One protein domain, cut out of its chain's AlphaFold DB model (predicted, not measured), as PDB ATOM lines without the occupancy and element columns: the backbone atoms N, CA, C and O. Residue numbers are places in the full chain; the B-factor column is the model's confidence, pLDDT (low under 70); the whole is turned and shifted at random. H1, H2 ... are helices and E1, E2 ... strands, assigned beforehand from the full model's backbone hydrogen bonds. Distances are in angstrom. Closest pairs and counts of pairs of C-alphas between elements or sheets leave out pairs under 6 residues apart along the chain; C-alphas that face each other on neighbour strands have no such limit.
ATOM      1  N   LYS A  11      -0.667   5.394-100.426       77.94
ATOM      2  CA  LYS A  11      -1.412   5.847-101.617       77.94
ATOM      3  C   LYS A  11      -0.562   5.790-102.894       77.94
ATOM      4  O   LYS A  11      -1.062   5.390-103.937       77.94
ATOM      5  N   ARG A  12       0.728   6.138-102.807       80.00
ATOM      6  CA  ARG A  12       1.656   6.093-103.949       80.00
ATOM      7  C   ARG A  12       1.978   4.655-104.347       80.00
ATOM      8  O   ARG A  12       1.957   4.365-105.531       80.00
ATOM      9  N   ARG A  13       2.211   3.758-103.379       75.19
ATOM     10  CA  ARG A  13       2.438   2.322-103.644       75.19
ATOM     11  C   ARG A  13       1.259   1.688-104.380       75.19
ATOM     12  O   ARG A  13       1.461   1.048-105.400       75.19
ATOM     13  N   ARG A  14       0.032   1.937-103.903       78.19
ATOM     14  CA  ARG A  14      -1.194   1.455-104.558       78.19
ATOM     15  C   ARG A  14      -1.345   1.989-105.978       78.19
ATOM     16  O   ARG A  14      -1.664   1.216-106.866       78.19
ATOM     17  N   ARG A  15      -1.069   3.280-106.193       82.81
ATOM     18  CA  ARG A  15      -1.091   3.868-107.537       82.81
ATOM     19  C   ARG A  15      -0.058   3.218-108.458       82.81
ATOM     20  O   ARG A  15      -0.425   2.804-109.537       82.81
ATOM     21  N   LEU A  16       1.186   3.058-108.007       82.75
ATOM     22  CA  LEU A  16       2.237   2.411-108.803       82.75
ATOM     23  C   LEU A  16       1.904   0.954-109.145       82.75
ATOM     24  O   LEU A  16       2.194   0.517-110.251       82.75
ATOM     25  N   LEU A  17       1.293   0.213-108.216       79.75
ATOM     26  CA  LEU A  17       0.803  -1.133-108.501       79.75
ATOM     27  C   LEU A  17      -0.328  -1.104-109.534       79.75
ATOM     28  O   LEU A  17      -0.309  -1.900-110.463       79.75
ATOM     29  N   ALA A  18      -1.284  -0.184-109.393       82.56
ATOM     30  CA  ALA A  18      -2.378  -0.036-110.347       82.56
ATOM     31  C   ALA A  18      -1.856   0.326-111.743       82.56
ATOM     32  O   ALA A  18      -2.262  -0.294-112.715       82.56
ATOM     33  N   ASP A  19      -0.909   1.264-111.827       85.94
ATOM     34  CA  ASP A  19      -0.256   1.655-113.074       85.94
ATOM     35  C   ASP A  19       0.468   0.448-113.700       85.94
ATOM     36  O   ASP A  19       0.328   0.204-114.892       85.94
ATOM     37  N   LEU A  20       1.188  -0.354-112.901       83.00
ATOM     38  CA  LEU A  20       1.899  -1.550-113.369       83.00
ATOM     39  C   LEU A  20       0.949  -2.644-113.887       83.00
ATOM     40  O   LEU A  20       1.210  -3.231-114.934       83.00
ATOM     41  N   VAL A  21      -0.140  -2.913-113.165       84.31
ATOM     42  CA  VAL A  21      -1.165  -3.897-113.560       84.31
ATOM     43  C   VAL A  21      -2.026  -3.370-114.714       84.31
ATOM     44  O   VAL A  21      -2.629  -4.151-115.428       84.31
ATOM     45  N   ALA A  22      -2.069  -2.060-114.961       87.19
ATOM     46  CA  ALA A  22      -2.750  -1.504-116.130       87.19
ATOM     47  C   ALA A  22      -1.944  -1.662-117.430       87.19
ATOM     48  O   ALA A  22      -2.524  -1.595-118.511       87.19
ATOM     49  N   LEU A  23      -0.622  -1.880-117.354       87.44
ATOM     50  CA  LEU A  23       0.218  -2.085-118.545       87.44
ATOM     51  C   LEU A  23      -0.061  -3.417-119.252       87.44
ATOM     52  O   LEU A  23       0.292  -3.576-120.418       87.44
ATOM     53  N   PHE A  24      -0.625  -4.389-118.537       86.06
ATOM     54  CA  PHE A  24      -0.817  -5.747-119.020       86.06
ATOM     55  C   PHE A  24      -1.889  -6.447-118.187       86.06
ATOM     56  O   PHE A  24      -1.934  -6.245-116.981       86.06
ATOM     57  N   ASP A  25      -2.714  -7.312-118.775       89.12
ATOM     58  CA  ASP A  25      -3.708  -8.056-117.995       89.12
ATOM     59  C   ASP A  25      -3.054  -9.204-117.215       89.12
ATOM     60  O   ASP A  25      -2.862 -10.310-117.715       89.12
ATOM     61  N   TRP A  26      -2.708  -8.939-115.955       90.62
ATOM     62  CA  TRP A  26      -2.103  -9.944-115.079       90.62
ATOM     63  C   TRP A  26      -3.097 -11.049-114.716       90.62
ATOM     64  O   TRP A  26      -2.675 -12.170-114.453       90.62
ATOM     65  N   SER A  27      -4.403 -10.761-114.739       89.88
ATOM     66  CA  SER A  27      -5.436 -11.732-114.376       89.88
ATOM     67  C   SER A  27      -5.619 -12.829-115.428       89.88
ATOM     68  O   SER A  27      -6.130 -13.902-115.120       89.88
ATOM     69  N   ALA A  28      -5.122 -12.630-116.648       92.06
ATOM     70  CA  ALA A  28      -5.102 -13.669-117.671       92.06
ATOM     71  C   ALA A  28      -4.079 -14.790-117.385       92.06
ATOM     72  O   ALA A  28      -4.115 -15.833-118.041       92.06
ATOM     73  N   TYR A  29      -3.171 -14.611-116.413       92.81
ATOM     74  CA  TYR A  29      -2.056 -15.526-116.180       92.81
ATOM     75  C   TYR A  29      -2.013 -16.032-114.743       92.81
ATOM     76  O   TYR A  29      -1.998 -15.263-113.787       92.81
ATOM     77  N   GLN A  30      -1.876 -17.350-114.592       93.88
ATOM     78  CA  GLN A  30      -1.619 -17.966-113.289       93.88
ATOM     79  C   GLN A  30      -0.252 -17.549-112.719       93.88
ATOM     80  O   GLN A  30      -0.079 -17.475-111.505       93.88
ATOM     81  N   TYR A  31       0.721 -17.266-113.591       94.94
ATOM     82  CA  TYR A  31       2.068 -16.866-113.200       94.94
ATOM     83  C   TYR A  31       2.543 -15.650-113.992       94.94
ATOM     84  O   TYR A  31       2.482 -15.645-115.220       94.94
ATOM     85  N   VAL A  32       3.098 -14.659-113.293       93.94
ATOM     86  CA  VAL A  32       3.790 -13.506-113.888       93.94
ATOM     87  C   VAL A  32       5.253 -13.524-113.453       93.94
ATOM     88  O   VAL A  32       5.559 -13.534-112.260       93.94
ATOM     89  N   LEU A  33       6.171 -13.528-114.422       94.50
ATOM     90  CA  LEU A  33       7.609 -13.396-114.183       94.50
ATOM     91  C   LEU A  33       8.005 -11.939-114.411       94.50
ATOM     92  O   LEU A  33       8.034 -11.464-115.544       94.50
ATOM     93  N   LEU A  34       8.324 -11.235-113.330       91.31
ATOM     94  CA  LEU A  34       8.632  -9.813-113.344       91.31
ATOM     95  C   LEU A  34      10.125  -9.583-113.051       91.31
ATOM     96  O   LEU A  34      10.543  -9.699-111.891       91.31
ATOM     97  N   PRO A  35      10.952  -9.240-114.055       90.69
ATOM     98  CA  PRO A  35      12.309  -8.777-113.806       90.69
ATOM     99  C   PRO A  35      12.273  -7.409-113.112       90.69
ATOM    100  O   PRO A  35      11.543  -6.504-113.511       90.69
ATOM    101  N   VAL A  36      13.077  -7.248-112.064       86.44
ATOM    102  CA  VAL A  36      13.168  -6.016-111.274       86.44
ATOM    103  C   VAL A  36      14.623  -5.583-111.188       86.44
ATOM    104  O   VAL A  36      15.495  -6.369-110.819       86.44
ATOM    105  N   SER A  37      14.876  -4.307-111.458       84.31
ATOM    106  CA  SER A  37      16.188  -3.680-111.301       84.31
ATOM    107  C   SER A  37      16.159  -2.591-110.233       84.31
ATOM    108  O   SER A  37      15.195  -1.834-110.128       84.31
ATOM    109  N   GLY A  38      17.237  -2.457-109.465       77.81
ATOM    110  CA  GLY A  38      17.433  -1.309-108.583       77.81
ATOM    111  C   GLY A  38      18.806  -1.324-107.926       77.81
ATOM    112  O   GLY A  38      19.285  -2.385-107.539       77.81
ATOM    113  N   ARG A  39      19.432  -0.144-107.789       77.06
ATOM    114  CA  ARG A  39      20.799   0.015-107.249       77.06
ATOM    115  C   ARG A  39      21.823  -0.909-107.945       77.06
ATOM    116  O   ARG A  39      22.599  -1.576-107.278       77.06
ATOM    117  N   ASN A  40      21.799  -0.961-109.282       78.75
ATOM    118  CA  ASN A  40      22.678  -1.802-110.117       78.75
ATOM    119  C   ASN A  40      22.555  -3.320-109.885       78.75
ATOM    120  O   ASN A  40      23.435  -4.078-110.279       78.75
ATOM    121  N   HIS A  41      21.457  -3.773-109.275       84.75
ATOM    122  CA  HIS A  41      21.182  -5.188-109.061       84.75
ATOM    123  C   HIS A  41      19.889  -5.610-109.755       84.75
ATOM    124  O   HIS A  41      18.860  -4.940-109.622       84.75
ATOM    125  N   TYR A  42      19.945  -6.734-110.467       87.94
ATOM    126  CA  TYR A  42      18.799  -7.367-111.113       87.94
ATOM    127  C   TYR A  42      18.348  -8.593-110.316       87.94
ATOM    128  O   TYR A  42      19.155  -9.353-109.785       87.94
ATOM    129  N   ARG A  43      17.033  -8.781-110.239       87.25
ATOM    130  CA  ARG A  43      16.350  -9.903-109.577       87.25
ATOM    131  C   ARG A  43      15.067 -10.228-110.332       87.25
ATOM    132  O   ARG A  43      14.610  -9.411-111.129       87.25
ATOM    133  N   VAL A  44      14.465 -11.381-110.066       91.38
ATOM    134  CA  VAL A  44      13.155 -11.727-110.632       91.38
ATOM    135  C   VAL A  44      12.160 -12.025-109.521       91.38
ATOM    136  O   VAL A  44      12.487 -12.667-108.521       91.38
ATOM    137  N   LEU A  45      10.949 -11.508-109.691       91.44
ATOM    138  CA  LEU A  45       9.789 -11.872-108.896       91.44
ATOM    139  C   LEU A  45       8.944 -12.836-109.722       91.44
ATOM    140  O   LEU A  45       8.594 -12.530-110.858       91.44
ATOM    141  N   VAL A  46       8.617 -13.991-109.157       93.38
ATOM    142  CA  VAL A  46       7.618 -14.902-109.718       93.38
ATOM    143  C   VAL A  46       6.351 -14.715-108.907       93.38
ATOM    144  O   VAL A  46       6.365 -14.893-107.691       93.38
ATOM    145  N   ILE A  47       5.278 -14.297-109.558       92.25
ATOM    146  CA  ILE A  47       4.018 -13.944-108.911       92.25
ATOM    147  C   ILE A  47       3.004 -15.012-109.295       92.25
ATOM    148  O   ILE A  47       2.715 -15.178-110.474       92.25
ATOM    149  N   GLU A  48       2.511 -15.749-108.307       93.88
ATOM    150  CA  GLU A  48       1.516 -16.810-108.453       93.88
ATOM    151  C   GLU A  48       0.129 -16.270-108.109       93.88
ATOM    152  O   GLU A  48      -0.050 -15.604-107.084       93.88
ATOM    153  N   ASN A  49      -0.839 -16.590-108.968       91.69
ATOM    154  CA  ASN A  49      -2.234 -16.168-108.891       91.69
ATOM    155  C   ASN A  49      -2.389 -14.641-108.717       91.69
ATOM    156  O   ASN A  49      -3.085 -14.189-107.796       91.69
ATOM    157  N   PRO A  50      -1.721 -13.806-109.543       88.94
ATOM    158  CA  PRO A  50      -1.916 -12.366-109.478       88.94
ATOM    159  C   PRO A  50      -3.356 -12.019-109.854       88.94
ATOM    160  O   PRO A  50      -3.829 -12.386-110.922       88.94
ATOM    161  N   MET A  51      -4.046 -11.266-108.995       84.12
ATOM    162  CA  MET A  51      -5.411 -10.775-109.256       84.12
ATOM    163  C   MET A  51      -6.477 -11.881-109.422       84.12
ATOM    164  O   MET A  51      -7.590 -11.591-109.853       84.12
ATOM    165  N   HIS A  52      -6.165 -13.131-109.066       86.19
ATOM    166  CA  HIS A  52      -7.119 -14.246-109.029       86.19
ATOM    167  C   HIS A  52      -7.783 -14.354-107.649       86.19
ATOM    168  O   HIS A  52      -7.215 -13.882-106.659       86.19
ATOM    169  N   PRO A  53      -8.957 -15.002-107.534       81.44
ATOM    170  CA  PRO A  53      -9.522 -15.352-106.237       81.44
ATOM    171  C   PRO A  53      -8.557 -16.244-105.440       81.44
ATOM    172  O   PRO A  53      -8.225 -17.348-105.868       81.44
ATOM    173  N   GLY A  54      -8.111 -15.774-104.274       79.56
ATOM    174  CA  GLY A  54      -7.202 -16.509-103.391       79.56
ATOM    175  C   GLY A  54      -5.948 -15.715-103.005       79.56
ATOM    176  O   GLY A  54      -5.838 -14.525-103.304       79.56
ATOM    177  N   PRO A  55      -5.005 -16.343-102.283       84.38
ATOM    178  CA  PRO A  55      -3.771 -15.684-101.879       84.38
ATOM    179  C   PRO A  55      -2.807 -15.545-103.063       84.38
ATOM    180  O   PRO A  55      -2.319 -16.540-103.597       84.38
ATOM    181  N   THR A  56      -2.460 -14.308-103.417       89.12
ATOM    182  CA  THR A  56      -1.324 -14.036-104.305       89.12
ATOM    183  C   THR A  56      -0.015 -14.273-103.550       89.12
ATOM    184  O   THR A  56       0.199 -13.721-102.462       89.12
ATOM    185  N   LYS A  57       0.875 -15.077-104.138       90.62
ATOM    186  CA  LYS A  57       2.207 -15.365-103.588       90.62
ATOM    187  C   LYS A  57       3.279 -14.767-104.481       90.62
ATOM    188  O   LYS A  57       3.200 -14.845-105.702       90.62
ATOM    189  N   VAL A  58       4.301 -14.179-103.871       90.38
ATOM    190  CA  VAL A  58       5.422 -13.558-104.577       90.38
ATOM    191  C   VAL A  58       6.711 -14.241-104.159       90.38
ATOM    192  O   VAL A  58       7.140 -14.109-103.016       90.38
ATOM    193  N   TYR A  59       7.365 -14.912-105.094       90.00
ATOM    194  CA  TYR A  59       8.656 -15.555-104.894       90.00
ATOM    195  C   TYR A  59       9.767 -14.659-105.441       90.00
ATOM    196  O   TYR A  59       9.842 -14.392-106.637       90.00
ATOM    197  N   HIS A  60      10.644 -14.180-104.568       87.88
ATOM    198  CA  HIS A  60      11.801 -13.373-104.939       87.88
ATOM    199  C   HIS A  60      13.011 -14.263-105.157       87.88
ATOM    200  O   HIS A  60      13.596 -14.751-104.190       87.88
ATOM    201  N   VAL A  61      13.394 -14.431-106.420       87.06
ATOM    202  CA  VAL A  61      14.582 -15.179-106.821       87.06
ATOM    203  C   VAL A  61      15.741 -14.206-106.980       87.06
ATOM    204  O   VAL A  61      15.693 -13.264-107.780       87.06
ATOM    205  N   ASN A  62      16.784 -14.422-106.185       86.94
ATOM    206  CA  ASN A  62      17.929 -13.528-106.117       86.94
ATOM    207  C   ASN A  62      19.246 -14.307-106.088       86.94
ATOM    208  O   ASN A  62      19.418 -15.224-105.282       86.94
ATOM    209  N   SER A  63      20.182 -13.895-106.938       85.50
ATOM    210  CA  SER A  63      21.489 -14.525-107.075       85.50
ATOM    211  C   SER A  63      22.518 -14.067-106.045       85.50
ATOM    212  O   SER A  63      23.446 -14.819-105.756       85.50
ATOM    213  N   VAL A  64      22.365 -12.875-105.456       82.62
ATOM    214  CA  VAL A  64      23.356 -12.305-104.527       82.62
ATOM    215  C   VAL A  64      22.819 -12.272-103.099       82.62
ATOM    216  O   VAL A  64      21.788 -11.658-102.812       82.62
ATOM    217  N   LYS A  65      23.549 -12.887-102.165       73.50
ATOM    218  CA  LYS A  65      23.246 -12.812-100.730       73.50
ATOM    219  C   LYS A  65      23.674 -11.458-100.167       73.50
ATOM    220  O   LYS A  65      24.739 -10.954-100.492       73.50
ATOM    221  N   ASN A  66      22.841 -10.882 -99.303       65.62
ATOM    222  CA  ASN A  66      23.118  -9.644 -98.562       65.62
ATOM    223  C   ASN A  66      23.393  -8.379 -99.401       65.62
ATOM    224  O   ASN A  66      23.692  -7.352 -98.802       65.62
ATOM    225  N   ALA A  67      23.254  -8.401-100.735       58.69
ATOM    226  CA  ALA A  67      23.480  -7.208-101.556       58.69
ATOM    227  C   ALA A  67      22.586  -6.045-101.113       58.69
ATOM    228  O   ALA A  67      23.088  -4.953-100.876       58.69
ATOM    229  N   HIS A  68      21.282  -6.288-100.917       59.66
ATOM    230  CA  HIS A  68      20.316  -5.286-100.455       59.66
ATOM    231  C   HIS A  68      19.123  -5.930 -99.730       59.66
ATOM    232  O   HIS A  68      18.843  -7.117 -99.899       59.66
ATOM    233  N   SER A  69      18.374  -5.131 -98.961       61.28
ATOM    234  CA  SER A  69      17.101  -5.571 -98.379       61.28
ATOM    235  C   SER A  69      16.098  -5.918 -99.487       61.28
ATOM    236  O   SER A  69      15.789  -5.081-100.342       61.28
ATOM    237  N   SER A  70      15.554  -7.138 -99.451       61.00
ATOM    238  CA  SER A  70      14.449  -7.571-100.319       61.00
ATOM    239  C   SER A  70      13.197  -6.708-100.143       61.00
ATOM    240  O   SER A  70      12.385  -6.636-101.060       61.00
ATOM    241  N   ALA A  71      13.081  -5.972 -99.030       61.06
ATOM    242  CA  ALA A  71      11.984  -5.041 -98.787       61.06
ATOM    243  C   ALA A  71      11.824  -4.009 -99.915       61.06
ATOM    244  O   ALA A  71      10.705  -3.641-100.236       61.06
ATOM    245  N   TYR A  72      12.913  -3.595-100.580       63.53
ATOM    246  CA  TYR A  72      12.828  -2.708-101.751       63.53
ATOM    247  C   TYR A  72      12.198  -3.384-102.975       63.53
ATOM    248  O   TYR A  72      11.534  -2.715-103.757       63.53
ATOM    249  N   ALA A  73      12.425  -4.688-103.164       61.47
ATOM    250  CA  ALA A  73      11.839  -5.451-104.269       61.47
ATOM    251  C   ALA A  73      10.328  -5.623-104.082       61.47
ATOM    252  O   ALA A  73       9.570  -5.594-105.044       61.47
ATOM    253  N   PHE A  74       9.911  -5.771-102.825       67.12
ATOM    254  CA  PHE A  74       8.525  -6.004-102.445       67.12
ATOM    255  C   PHE A  74       7.754  -4.736-102.107       67.12
ATOM    256  O   PHE A  74       6.569  -4.821-101.818       67.12
ATOM    257  N   ASP A  75       8.372  -3.556-102.132       69.38
ATOM    258  CA  ASP A  75       7.751  -2.363-101.551       69.38
ATOM    259  C   ASP A  75       6.432  -1.971-102.244       69.38
ATOM    260  O   ASP A  75       5.521  -1.439-101.613       69.38
ATOM    261  N   VAL A  76       6.305  -2.279-103.539       68.12
ATOM    262  CA  VAL A  76       5.067  -2.101-104.320       68.12
ATOM    263  C   VAL A  76       4.100  -3.281-104.136       68.12
ATOM    264  O   VAL A  76       2.889  -3.082-104.166       68.12
ATOM    265  N   LEU A  77       4.622  -4.484-103.870       72.62
ATOM    266  CA  LEU A  77       3.870  -5.743-103.738       72.62
ATOM    267  C   LEU A  77       3.594  -6.154-102.280       72.62
ATOM    268  O   LEU A  77       3.170  -7.274-102.021       72.62
ATOM    269  N   GLN A  78       3.829  -5.259-101.319       67.31
ATOM    270  CA  GLN A  78       3.839  -5.543 -99.875       67.31
ATOM    271  C   GLN A  78       2.526  -6.115 -99.302       67.31
ATOM    272  O   GLN A  78       2.496  -6.530 -98.150       67.31
ATOM    273  N   TRP A  79       1.433  -6.056-100.066       68.94
ATOM    274  CA  TRP A  79       0.109  -6.541 -99.668       68.94
ATOM    275  C   TRP A  79      -0.098  -8.027 -99.985       68.94
ATOM    276  O   TRP A  79      -1.124  -8.589 -99.614       68.94
ATOM    277  N   TRP A  80       0.854  -8.652-100.679       78.12
ATOM    278  CA  TRP A  80       0.837 -10.066-101.037       78.12
ATOM    279  C   TRP A  80       1.810 -10.861-100.170       78.12
ATOM    280  O   TRP A  80       2.768 -10.310 -99.628       78.12
ATOM    281  N   SER A  81       1.583 -12.169-100.046       75.25
ATOM    282  CA  SER A  81       2.476 -13.050 -99.290       75.25
ATOM    283  C   SER A  81       3.815 -13.178-100.016       75.25
ATOM    284  O   SER A  81       3.865 -13.660-101.146       75.25
ATOM    285  N   THR A  82       4.909 -12.749 -99.384       73.81
ATOM    286  CA  THR A  82       6.244 -12.723-100.004       73.81
ATOM    287  C   THR A  82       7.160 -13.814 -99.461       73.81
ATOM    288  O   THR A  82       7.385 -13.893 -98.254       73.81
ATOM    289  N   PHE A  83       7.786 -14.568-100.359       75.75
ATOM    290  CA  PHE A  83       8.758 -15.618-100.073       75.75
ATOM    291  C   PHE A  83      10.095 -15.271-100.735       75.75
ATOM    292  O   PHE A  83      10.139 -14.831-101.884       75.75
ATOM    293  N   VAL A  84      11.208 -15.436-100.020       75.81
ATOM    294  CA  VAL A  84      12.550 -15.138-100.549       75.81
ATOM    295  C   VAL A  84      13.288 -16.437-100.840       75.81
ATOM    296  O   VAL A  84      13.538 -17.227 -99.936       75.81
ATOM    297  N   HIS A  85      13.704 -16.609-102.093       76.62
ATOM    298  CA  HIS A  85      14.469 -17.755-102.568       76.62
ATOM    299  C   HIS A  85      15.818 -17.290-103.110       76.62
ATOM    300  O   HIS A  85      15.921 -16.576-104.108       76.62
ATOM    301  N   LEU A  86      16.886 -17.686-102.425       77.00
ATOM    302  CA  LEU A  86      18.237 -17.468-102.923       77.00
ATOM    303  C   LEU A  86      18.603 -18.599-103.871       77.00
ATOM    304  O   LEU A  86      18.412 -19.769-103.536       77.00
ATOM    305  N   THR A  87      19.163 -18.239-105.021       76.38
ATOM    306  CA  THR A  87      19.629 -19.228-105.988       76.38
ATOM    307  C   THR A  87      20.775 -20.033-105.394       76.38
ATOM    308  O   THR A  87      21.553 -19.538-104.565       76.38
ATOM    309  N   LYS A  88      20.892 -21.291-105.814       80.44
ATOM    310  CA  LYS A  88      22.002 -22.163-105.432       80.44
ATOM    311  C   LYS A  88      22.634 -22.733-106.710       80.44
ATOM    312  O   LYS A  88      21.933 -23.437-107.429       80.44
ATOM    313  N   PRO A  89      23.918 -22.449-107.002       79.12
ATOM    314  CA  PRO A  89      24.843 -21.618-106.227       79.12
ATOM    315  C   PRO A  89      24.507 -20.118-106.315       79.12
ATOM    316  O   PRO A  89      23.774 -19.660-107.191       79.12
ATOM    317  N   GLN A  90      25.062 -19.352-105.376       81.25
ATOM    318  CA  GLN A  90      24.951 -17.895-105.374       81.25
ATOM    319  C   GLN A  90      25.982 -17.287-106.318       81.25
ATOM    320  O   GLN A  90      27.097 -17.793-106.473       81.25
ATOM    321  N   GLN A  91      25.610 -16.174-106.931       78.31
ATOM    322  CA  GLN A  91      26.522 -15.343-107.690       78.31
ATOM    323  C   GLN A  91      27.562 -14.735-106.743       78.31
ATOM    324  O   GLN A  91      27.215 -14.130-105.729       78.31
ATOM    325  N   SER A  92      28.838 -14.864-107.103       79.44
ATOM    326  CA  SER A  92      29.948 -14.284-106.339       79.44
ATOM    327  C   SER A  92      30.576 -13.046-106.988       79.44
ATOM    328  O   SER A  92      31.385 -12.381-106.351       79.44
ATOM    329  N   ASN A  93      30.220 -12.714-108.233       75.75
ATOM    330  CA  ASN A  93      30.649 -11.477-108.897       75.75
ATOM    331  C   ASN A  93      29.550 -10.399-108.828       75.75
ATOM    332  O   ASN A  93      28.401 -10.712-108.545       75.75
ATOM    333  N   CYS A  94      29.869  -9.133-109.100       72.75
ATOM    334  CA  CYS A  94      28.897  -8.032-109.026       72.75
ATOM    335  C   CYS A  94      28.224  -7.671-110.364       72.75
ATOM    336  O   CYS A  94      27.409  -6.754-110.392       72.75
ATOM    337  N   ILE A  95      28.539  -8.369-111.462       82.00
ATOM    338  CA  ILE A  95      28.157  -7.942-112.824       82.00
ATOM    339  C   ILE A  95      27.129  -8.850-113.509       82.00
ATOM    340  O   ILE A  95      26.404  -8.400-114.388       82.00
ATOM    341  N   ASP A  96      27.019 -10.116-113.102       89.25
ATOM    342  CA  ASP A  96      26.185 -11.104-113.796       89.25
ATOM    343  C   ASP A  96      24.741 -11.196-113.288       89.25
ATOM    344  O   ASP A  96      24.007 -12.081-113.714       89.25
ATOM    345  N   CYS A  97      24.267 -10.296-112.423       89.62
ATOM    346  CA  CYS A  97      22.929 -10.437-111.827       89.62
ATOM    347  C   CYS A  97      21.816 -10.460-112.893       89.62
ATOM    348  O   CYS A  97      20.875 -11.242-112.780       89.62
ATOM    349  N   GLY A  98      21.970  -9.704-113.986       90.50
ATOM    350  CA  GLY A  98      21.073  -9.777-115.145       90.50
ATOM    351  C   GLY A  98      21.144 -11.120-115.887       90.50
ATOM    352  O   GLY A  98      20.118 -11.663-116.283       90.50
ATOM    353  N   VAL A  99      22.337 -11.707-116.009       94.00
ATOM    354  CA  VAL A  99      22.552 -13.031-116.626       94.00
ATOM    355  C   VAL A  99      21.872 -14.126-115.799       94.00
ATOM    356  O   VAL A  99      21.217 -15.006-116.357       94.00
ATOM    357  N   TYR A 100      21.974 -14.041-114.470       93.38
ATOM    358  CA  TYR A 100      21.271 -14.925-113.542       93.38
ATOM    359  C   TYR A 100      19.745 -14.769-113.653       93.38
ATOM    360  O   TYR A 100      19.039 -15.774-113.693       93.38
ATOM    361  N   VAL A 101      19.229 -13.537-113.754       92.88
ATOM    362  CA  VAL A 101      17.792 -13.284-113.967       92.88
ATOM    363  C   VAL A 101      17.289 -13.947-115.243       92.88
ATOM    364  O   VAL A 101      16.311 -14.685-115.183       92.88
ATOM    365  N   LEU A 102      17.970 -13.743-116.374       94.94
ATOM    366  CA  LEU A 102      17.570 -14.342-117.649       94.94
ATOM    367  C   LEU A 102      17.586 -15.873-117.587       94.94
ATOM    368  O   LEU A 102      16.642 -16.516-118.042       94.94
ATOM    369  N   HIS A 103      18.621 -16.449-116.969       95.31
ATOM    370  CA  HIS A 103      18.715 -17.892-116.786       95.31
ATOM    371  C   HIS A 103      17.540 -18.445-115.971       95.31
ATOM    372  O   HIS A 103      16.875 -19.380-116.410       95.31
ATOM    373  N   TYR A 104      17.254 -17.866-114.802       95.19
ATOM    374  CA  TYR A 104      16.182 -18.381-113.952       95.19
ATOM    375  C   TYR A 104      14.790 -18.078-114.499       95.19
ATOM    376  O   TYR A 104      13.893 -18.891-114.300       95.19
ATOM    377  N   MET A 105      14.599 -16.985-115.242       95.94
ATOM    378  CA  MET A 105      13.360 -16.771-115.992       95.94
ATOM    379  C   MET A 105      13.123 -17.893-117.011       95.94
ATOM    380  O   MET A 105      12.030 -18.458-117.047       95.94
ATOM    381  N   ASP A 106      14.141 -18.259-117.797       95.94
ATOM    382  CA  ASP A 106      14.065 -19.365-118.763       95.94
ATOM    383  C   ASP A 106      13.768 -20.711-118.080       95.94
ATOM    384  O   ASP A 106      12.844 -21.420-118.473       95.94
ATOM    385  N   VAL A 107      14.490 -21.047-117.007       95.69
ATOM    386  CA  VAL A 107      14.276 -22.296-116.253       95.69
ATOM    387  C   VAL A 107      12.862 -22.368-115.668       95.69
ATOM    388  O   VAL A 107      12.148 -23.346-115.885       95.69
ATOM    389  N   ILE A 108      12.432 -21.327-114.949       96.38
ATOM    390  CA  ILE A 108      11.139 -21.314-114.253       96.38
ATOM    391  C   ILE A 108       9.983 -21.341-115.258       96.38
ATOM    392  O   ILE A 108       9.047 -22.118-115.086       96.38
ATOM    393  N   SER A 109      10.053 -20.535-116.323       96.88
ATOM    394  CA  SER A 109       9.017 -20.518-117.365       96.88
ATOM    395  C   SER A 109       8.864 -21.875-118.053       96.88
ATOM    396  O   SER A 109       7.736 -22.326-118.247       96.88
ATOM    397  N   LYS A 110       9.969 -22.571-118.350       97.62
ATOM    398  CA  LYS A 110       9.937 -23.926-118.921       97.62
ATOM    399  C   LYS A 110       9.286 -24.933-117.983       97.62
ATOM    400  O   LYS A 110       8.439 -25.701-118.430       97.62
ATOM    401  N   HIS A 111       9.630 -24.907-116.696       97.56
ATOM    402  CA  HIS A 111       8.994 -25.781-115.712       97.56
ATOM    403  C   HIS A 111       7.495 -25.496-115.566       97.56
ATOM    404  O   HIS A 111       6.697 -26.429-115.558       97.56
ATOM    405  N   ILE A 112       7.087 -24.224-115.512       96.81
ATOM    406  CA  ILE A 112       5.668 -23.841-115.459       96.81
ATOM    407  C   ILE A 112       4.926 -24.318-116.714       96.81
ATOM    408  O   ILE A 112       3.851 -24.902-116.598       96.81
ATOM    409  N   ALA A 113       5.496 -24.106-117.902       96.56
ATOM    410  CA  ALA A 113       4.874 -24.500-119.163       96.56
ATOM    411  C   ALA A 113       4.721 -26.025-119.294       96.56
ATOM    412  O   ALA A 113       3.692 -26.499-119.777       96.56
ATOM    413  N   ALA A 114       5.730 -26.781-118.851       97.19
ATOM    414  CA  ALA A 114       5.741 -28.238-118.930       97.19
ATOM    415  C   ALA A 114       4.855 -28.894-117.860       97.19
ATOM    416  O   ALA A 114       4.076 -29.791-118.170       97.19
ATOM    417  N   GLU A 115       4.964 -28.454-116.606       96.25
ATOM    418  CA  GLU A 115       4.320 -29.114-115.466       96.25
ATOM    419  C   GLU A 115       2.934 -28.546-115.136       96.25
ATOM    420  O   GLU A 115       2.183 -29.194-114.408       96.25
ATOM    421  N   LYS A 116       2.610 -27.332-115.612       94.56
ATOM    422  CA  LYS A 116       1.368 -26.584-115.323       94.56
ATOM    423  C   LYS A 116       0.923 -26.691-113.852       94.56
ATOM    424  O   LYS A 116      -0.204 -27.100-113.569       94.56
ATOM    425  N   PRO A 117       1.811 -26.387-112.888       94.81
ATOM    426  CA  PRO A 117       1.521 -26.634-111.486       94.81
ATOM    427  C   PRO A 117       0.413 -25.716-110.969       94.81
ATOM    428  O   PRO A 117       0.352 -24.544-111.332       94.81
ATOM    429  N   GLY A 118      -0.407 -26.211-110.039       92.19
ATOM    430  CA  GLY A 118      -1.354 -25.372-109.294       92.19
ATOM    431  C   GLY A 118      -0.672 -24.365-108.354       92.19
ATOM    432  O   GLY A 118      -1.205 -23.287-108.120       92.19
ATOM    433  N   SER A 119       0.513 -24.714-107.841       92.88
ATOM    434  CA  SER A 119       1.349 -23.884-106.964       92.88
ATOM    435  C   SER A 119       2.821 -24.263-107.129       92.88
ATOM    436  O   SER A 119       3.143 -25.438-107.352       92.88
ATOM    437  N   ILE A 120       3.721 -23.285-106.993       93.62
ATOM    438  CA  ILE A 120       5.177 -23.491-107.108       93.62
ATOM    439  C   ILE A 120       5.921 -23.379-105.777       93.62
ATOM    440  O   ILE A 120       7.144 -23.504-105.764       93.62
ATOM    441  N   GLU A 121       5.218 -23.190-104.660       91.00
ATOM    442  CA  GLU A 121       5.819 -22.913-103.346       91.00
ATOM    443  C   GLU A 121       6.904 -23.923-102.949       91.00
ATOM    444  O   GLU A 121       8.004 -23.549-102.543       91.00
ATOM    445  N   VAL A 122       6.634 -25.214-103.152       91.25
ATOM    446  CA  VAL A 122       7.579 -26.303-102.851       91.25
ATOM    447  C   VAL A 122       8.565 -26.590-103.990       91.25
ATOM    448  O   VAL A 122       9.547 -27.301-103.791       91.25
ATOM    449  N   LYS A 123       8.324 -26.048-105.191       93.50
ATOM    450  CA  LYS A 123       9.095 -26.338-106.412       93.50
ATOM    451  C   LYS A 123      10.168 -25.296-106.702       93.50
ATOM    452  O   LYS A 123      11.258 -25.636-107.159       93.50
ATOM    453  N   ILE A 124       9.891 -24.030-106.394       92.62
ATOM    454  CA  ILE A 124      10.743 -22.895-106.758       92.62
ATOM    455  C   ILE A 124      12.167 -23.026-106.202       92.62
ATOM    456  O   ILE A 124      13.132 -22.670-106.876       92.62
ATOM    457  N   ALA A 125      12.329 -23.604-105.007       90.56
ATOM    458  CA  ALA A 125      13.640 -23.859-104.414       90.56
ATOM    459  C   ALA A 125      14.449 -24.913-105.190       90.56
ATOM    460  O   ALA A 125      15.665 -24.776-105.309       90.56
ATOM    461  N   ALA A 126      13.785 -25.939-105.729       92.88
ATOM    462  CA  ALA A 126      14.426 -26.961-106.550       92.88
ATOM    463  C   ALA A 126      14.811 -26.396-107.923       92.88
ATOM    464  O   ALA A 126      15.951 -26.555-108.346       92.88
ATOM    465  N   TRP A 127      13.909 -25.656-108.575       94.06
ATOM    466  CA  TRP A 127      14.157 -25.042-109.888       94.06
ATOM    467  C   TRP A 127      15.233 -23.953-109.868       94.06
ATOM    468  O   TRP A 127      15.874 -23.681-110.877       94.06
ATOM    469  N   THR A 128      15.429 -23.306-108.718       90.81
ATOM    470  CA  THR A 128      16.484 -22.297-108.521       90.81
ATOM    471  C   THR A 128      17.752 -22.871-107.881       90.81
ATOM    472  O   THR A 128      18.714 -22.136-107.631       90.81
ATOM    473  N   GLY A 129      17.762 -24.181-107.632       86.50
ATOM    474  CA  GLY A 129      18.924 -24.953-107.216       86.50
ATOM    475  C   GLY A 129      19.611 -25.635-108.401       86.50
ATOM    476  O   GLY A 129      19.019 -25.834-109.456       86.50
ATOM    477  N   GLY A 130      20.884 -25.986-108.232       86.56
ATOM    478  CA  GLY A 130      21.671 -26.667-109.254       86.56
ATOM    479  C   GLY A 130      23.133 -26.250-109.214       86.56
ATOM    480  O   GLY A 130      23.703 -26.029-108.147       86.56
ATOM    481  N   ASP A 131      23.741 -26.144-110.392       87.38
ATOM    482  CA  ASP A 131      25.175 -25.913-110.580       87.38
ATOM    483  C   ASP A 131      25.480 -24.670-111.442       87.38
ATOM    484  O   ASP A 131      26.597 -24.502-111.945       87.38
ATOM    485  N   PHE A 132      24.500 -23.769-111.598       91.19
ATOM    486  CA  PHE A 132      24.636 -22.504-112.329       91.19
ATOM    487  C   PHE A 132      25.487 -21.472-111.566       91.19
ATOM    488  O   PHE A 132      25.017 -20.458-111.049       91.19
ATOM    489  N   GLY A 133      26.781 -21.765-111.444       88.19
ATOM    490  CA  GLY A 133      27.788 -20.896-110.835       88.19
ATOM    491  C   GLY A 133      28.474 -19.972-111.839       88.19
ATOM    492  O   GLY A 133      28.172 -19.979-113.030       88.19
ATOM    493  N   VAL A 134      29.476 -19.224-111.369       88.00
ATOM    494  CA  VAL A 134      30.194 -18.187-112.142       88.00
ATOM    495  C   VAL A 134      30.676 -18.666-113.512       88.00
ATOM    496  O   VAL A 134      30.505 -17.964-114.504       88.00
ATOM    497  N   LYS A 135      31.254 -19.873-113.594       90.94
ATOM    498  CA  LYS A 135      31.744 -20.430-114.866       90.94
ATOM    499  C   LYS A 135      30.606 -20.626-115.875       90.94
ATOM    500  O   LYS A 135      30.750 -20.261-117.040       90.94
ATOM    501  N   LYS A 136      29.461 -21.156-115.426       93.31
ATOM    502  CA  LYS A 136      28.276 -21.344-116.273       93.31
ATOM    503  C   LYS A 136      27.610 -20.018-116.618       93.31
ATOM    504  O   LYS A 136      27.207 -19.847-117.762       93.31
ATOM    505  N   ALA A 137      27.571 -19.070-115.685       92.75
ATOM    506  CA  ALA A 137      27.081 -17.721-115.944       92.75
ATOM    507  C   ALA A 137      27.912 -17.018-117.030       92.75
ATOM    508  O   ALA A 137      27.346 -16.489-117.981       92.75
ATOM    509  N   ALA A 138      29.245 -17.097-116.969       92.94
ATOM    510  CA  ALA A 138      30.122 -16.535-117.996       92.94
ATOM    511  C   ALA A 138      29.912 -17.193-119.372       92.94
ATOM    512  O   ALA A 138      29.796 -16.497-120.383       92.94
ATOM    513  N   ALA A 139      29.806 -18.526-119.416       94.62
ATOM    514  CA  ALA A 139      29.509 -19.256-120.648       94.62
ATOM    515  C   ALA A 139      28.124 -18.896-121.215       94.62
ATOM    516  O   ALA A 139      27.972 -18.718-122.425       94.62
ATOM    517  N   TYR A 140      27.124 -18.742-120.343       95.31
ATOM    518  CA  TYR A 140      25.772 -18.339-120.719       95.31
ATOM    519  C   TYR A 140      25.737 -16.901-121.243       95.31
ATOM    520  O   TYR A 140      25.148 -16.659-122.289       95.31
ATOM    521  N   ARG A 141      26.459 -15.966-120.613       94.88
ATOM    522  CA  ARG A 141      26.640 -14.595-121.113       94.88
ATOM    523  C   ARG A 141      27.248 -14.579-122.517       94.88
ATOM    524  O   ARG A 141      26.726 -13.905-123.398       94.88
ATOM    525  N   ALA A 142      28.305 -15.360-122.747       95.06
ATOM    526  CA  ALA A 142      28.917 -15.486-124.070       95.06
ATOM    527  C   ALA A 142      27.946 -16.084-125.103       95.06
ATOM    528  O   ALA A 142      27.927 -15.654-126.254       95.06
ATOM    529  N   LYS A 143      27.118 -17.056-124.695       94.88
ATOM    530  CA  LYS A 143      26.054 -17.612-125.541       94.88
ATOM    531  C   LYS A 143      25.024 -16.543-125.911       94.88
ATOM    532  O   LYS A 143      24.755 -16.388-127.094       94.88
ATOM    533  N   LEU A 144      24.493 -15.806-124.932       93.81
ATOM    534  CA  LEU A 144      23.515 -14.738-125.158       93.81
ATOM    535  C   LEU A 144      24.057 -13.682-126.125       93.81
ATOM    536  O   LEU A 144      23.365 -13.319-127.069       93.81
ATOM    537  N   TYR A 145      25.309 -13.255-125.932       93.81
ATOM    538  CA  TYR A 145      25.966 -12.291-126.814       93.81
ATOM    539  C   TYR A 145      26.028 -12.783-128.265       93.81
ATOM    540  O   TYR A 145      25.589 -12.083-129.170       93.81
ATOM    541  N   ARG A 146      26.479 -14.025-128.493       95.12
ATOM    542  CA  ARG A 146      26.500 -14.619-129.843       95.12
ATOM    543  C   ARG A 146      25.113 -14.706-130.482       95.12
ATOM    544  O   ARG A 146      25.005 -14.619-131.694       95.12
ATOM    545  N   THR A 147      24.064 -14.902-129.686       93.94
ATOM    546  CA  THR A 147      22.688 -14.988-130.194       93.94
ATOM    547  C   THR A 147      22.156 -13.638-130.676       93.94
ATOM    548  O   THR A 147      21.434 -13.606-131.666       93.94
ATOM    549  N   ILE A 148      22.497 -12.536-130.002       93.31
ATOM    550  CA  ILE A 148      22.019 -11.187-130.366       93.31
ATOM    551  C   ILE A 148      22.962 -10.441-131.316       93.31
ATOM    552  O   ILE A 148      22.588  -9.408-131.865       93.31
ATOM    553  N   SER A 149      24.176 -10.951-131.506       91.56
ATOM    554  CA  SER A 149      25.168 -10.432-132.449       91.56
ATOM    555  C   SER A 149      25.565 -11.528-133.444       91.56
ATOM    556  O   SER A 149      26.698 -12.017-133.381       91.56
TER     557      SER A 149
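This is residues 11 to 149 of the 151 residues of the protein "ULP_PROTEASE domain-containing protein" of Phytophthora sojae (strain P6497) (UniProt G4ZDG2). A strongly twisted sheet of four strands has the long helix H3 packed along one face, while two helices, H1 and H5, lie at opposite ends of the domain, away from the sheet. H5 makes a corner with H3, and the short helices H2 and H4 sit by the sheet. The printed part has 139 residues, with five named helices and four strands in the order H1 E1 E2 E3 H2 E4 H3 H4 H5. The sheet, in the order E1 E2 E3 E4, is mixed, and so is the class, helices and strands. The whole is compact, with a radius of gyration of the C-alphas of 15.2 A and spans of 42 by 34 by 30 A.

Start at H1, residues 11 to 22, which is not on the sheet and touches no helix. E1, residues 31 to 38, E2, residues 41 to 48, and E3, residues 57 to 62, form a meander, each strand the antiparallel neighbour of the one before. Look for N 34 and O 45 at 2.8 A in the hairpin E1 and E2, and N 46 and O 59 at 2.8 A in the hairpin E2 and E3. H2, residues 71 to 74, stands at the sheet's level. E4, residues 81 to 86, is parallel to E3, with N 60 and O 83 at 2.8 A; E3, H2 and E4 form a strand-helix-strand unit, two parallel neighbour strands with a helix between, with a right-handed crossover. H3, residues 97 to 115, is on one face of the sheet, making two layers, at a height over the sheet of 8.6 A. It runs along the strands, at 4 degrees to E2 on the local plane; the closest C-alphas of the two are those of Tyr 42 and Cys 97, 5.2 A apart. H4, residues 124 to 127, only grazes the sheet and touches residues 107 to 111 of H3, the C-alphas of Ile 108 and Trp 127 being closest at 6.5 A. H5, residues 134 to 148, touches H3 about perpendicular, at 82 degrees, the closest C-alphas being those of Val 99 and Arg 141, 6.3 A apart. In H1, H3 and H5 every O i to N i+4 pair is within hydrogen-bond range; H2 and H4 are too short for one.

Find C-alpha 11 at (-1.412, 5.847, -101.617), where H1 begins its 16.3 A. E1 and E2 measure 22.3 A and 22.9 A, E3 and E4 16.0 A and 16.8 A, H2 and H4 5.1 A each. H3 runs 26.6 A from C-alpha 97 at (22.929, -10.437, -111.827), and H5 21.2 A to C-alpha 148 at (22.019, -11.187, -130.366).

The two C-alphas farthest apart, of Lys 11 and Arg 146, are 44.7 A apart. The printed part has no cut, and no link is long. The mean pLDDT of the printed part is 85.9; look for values under 70 at residues 66 to 76 and 78 to 79.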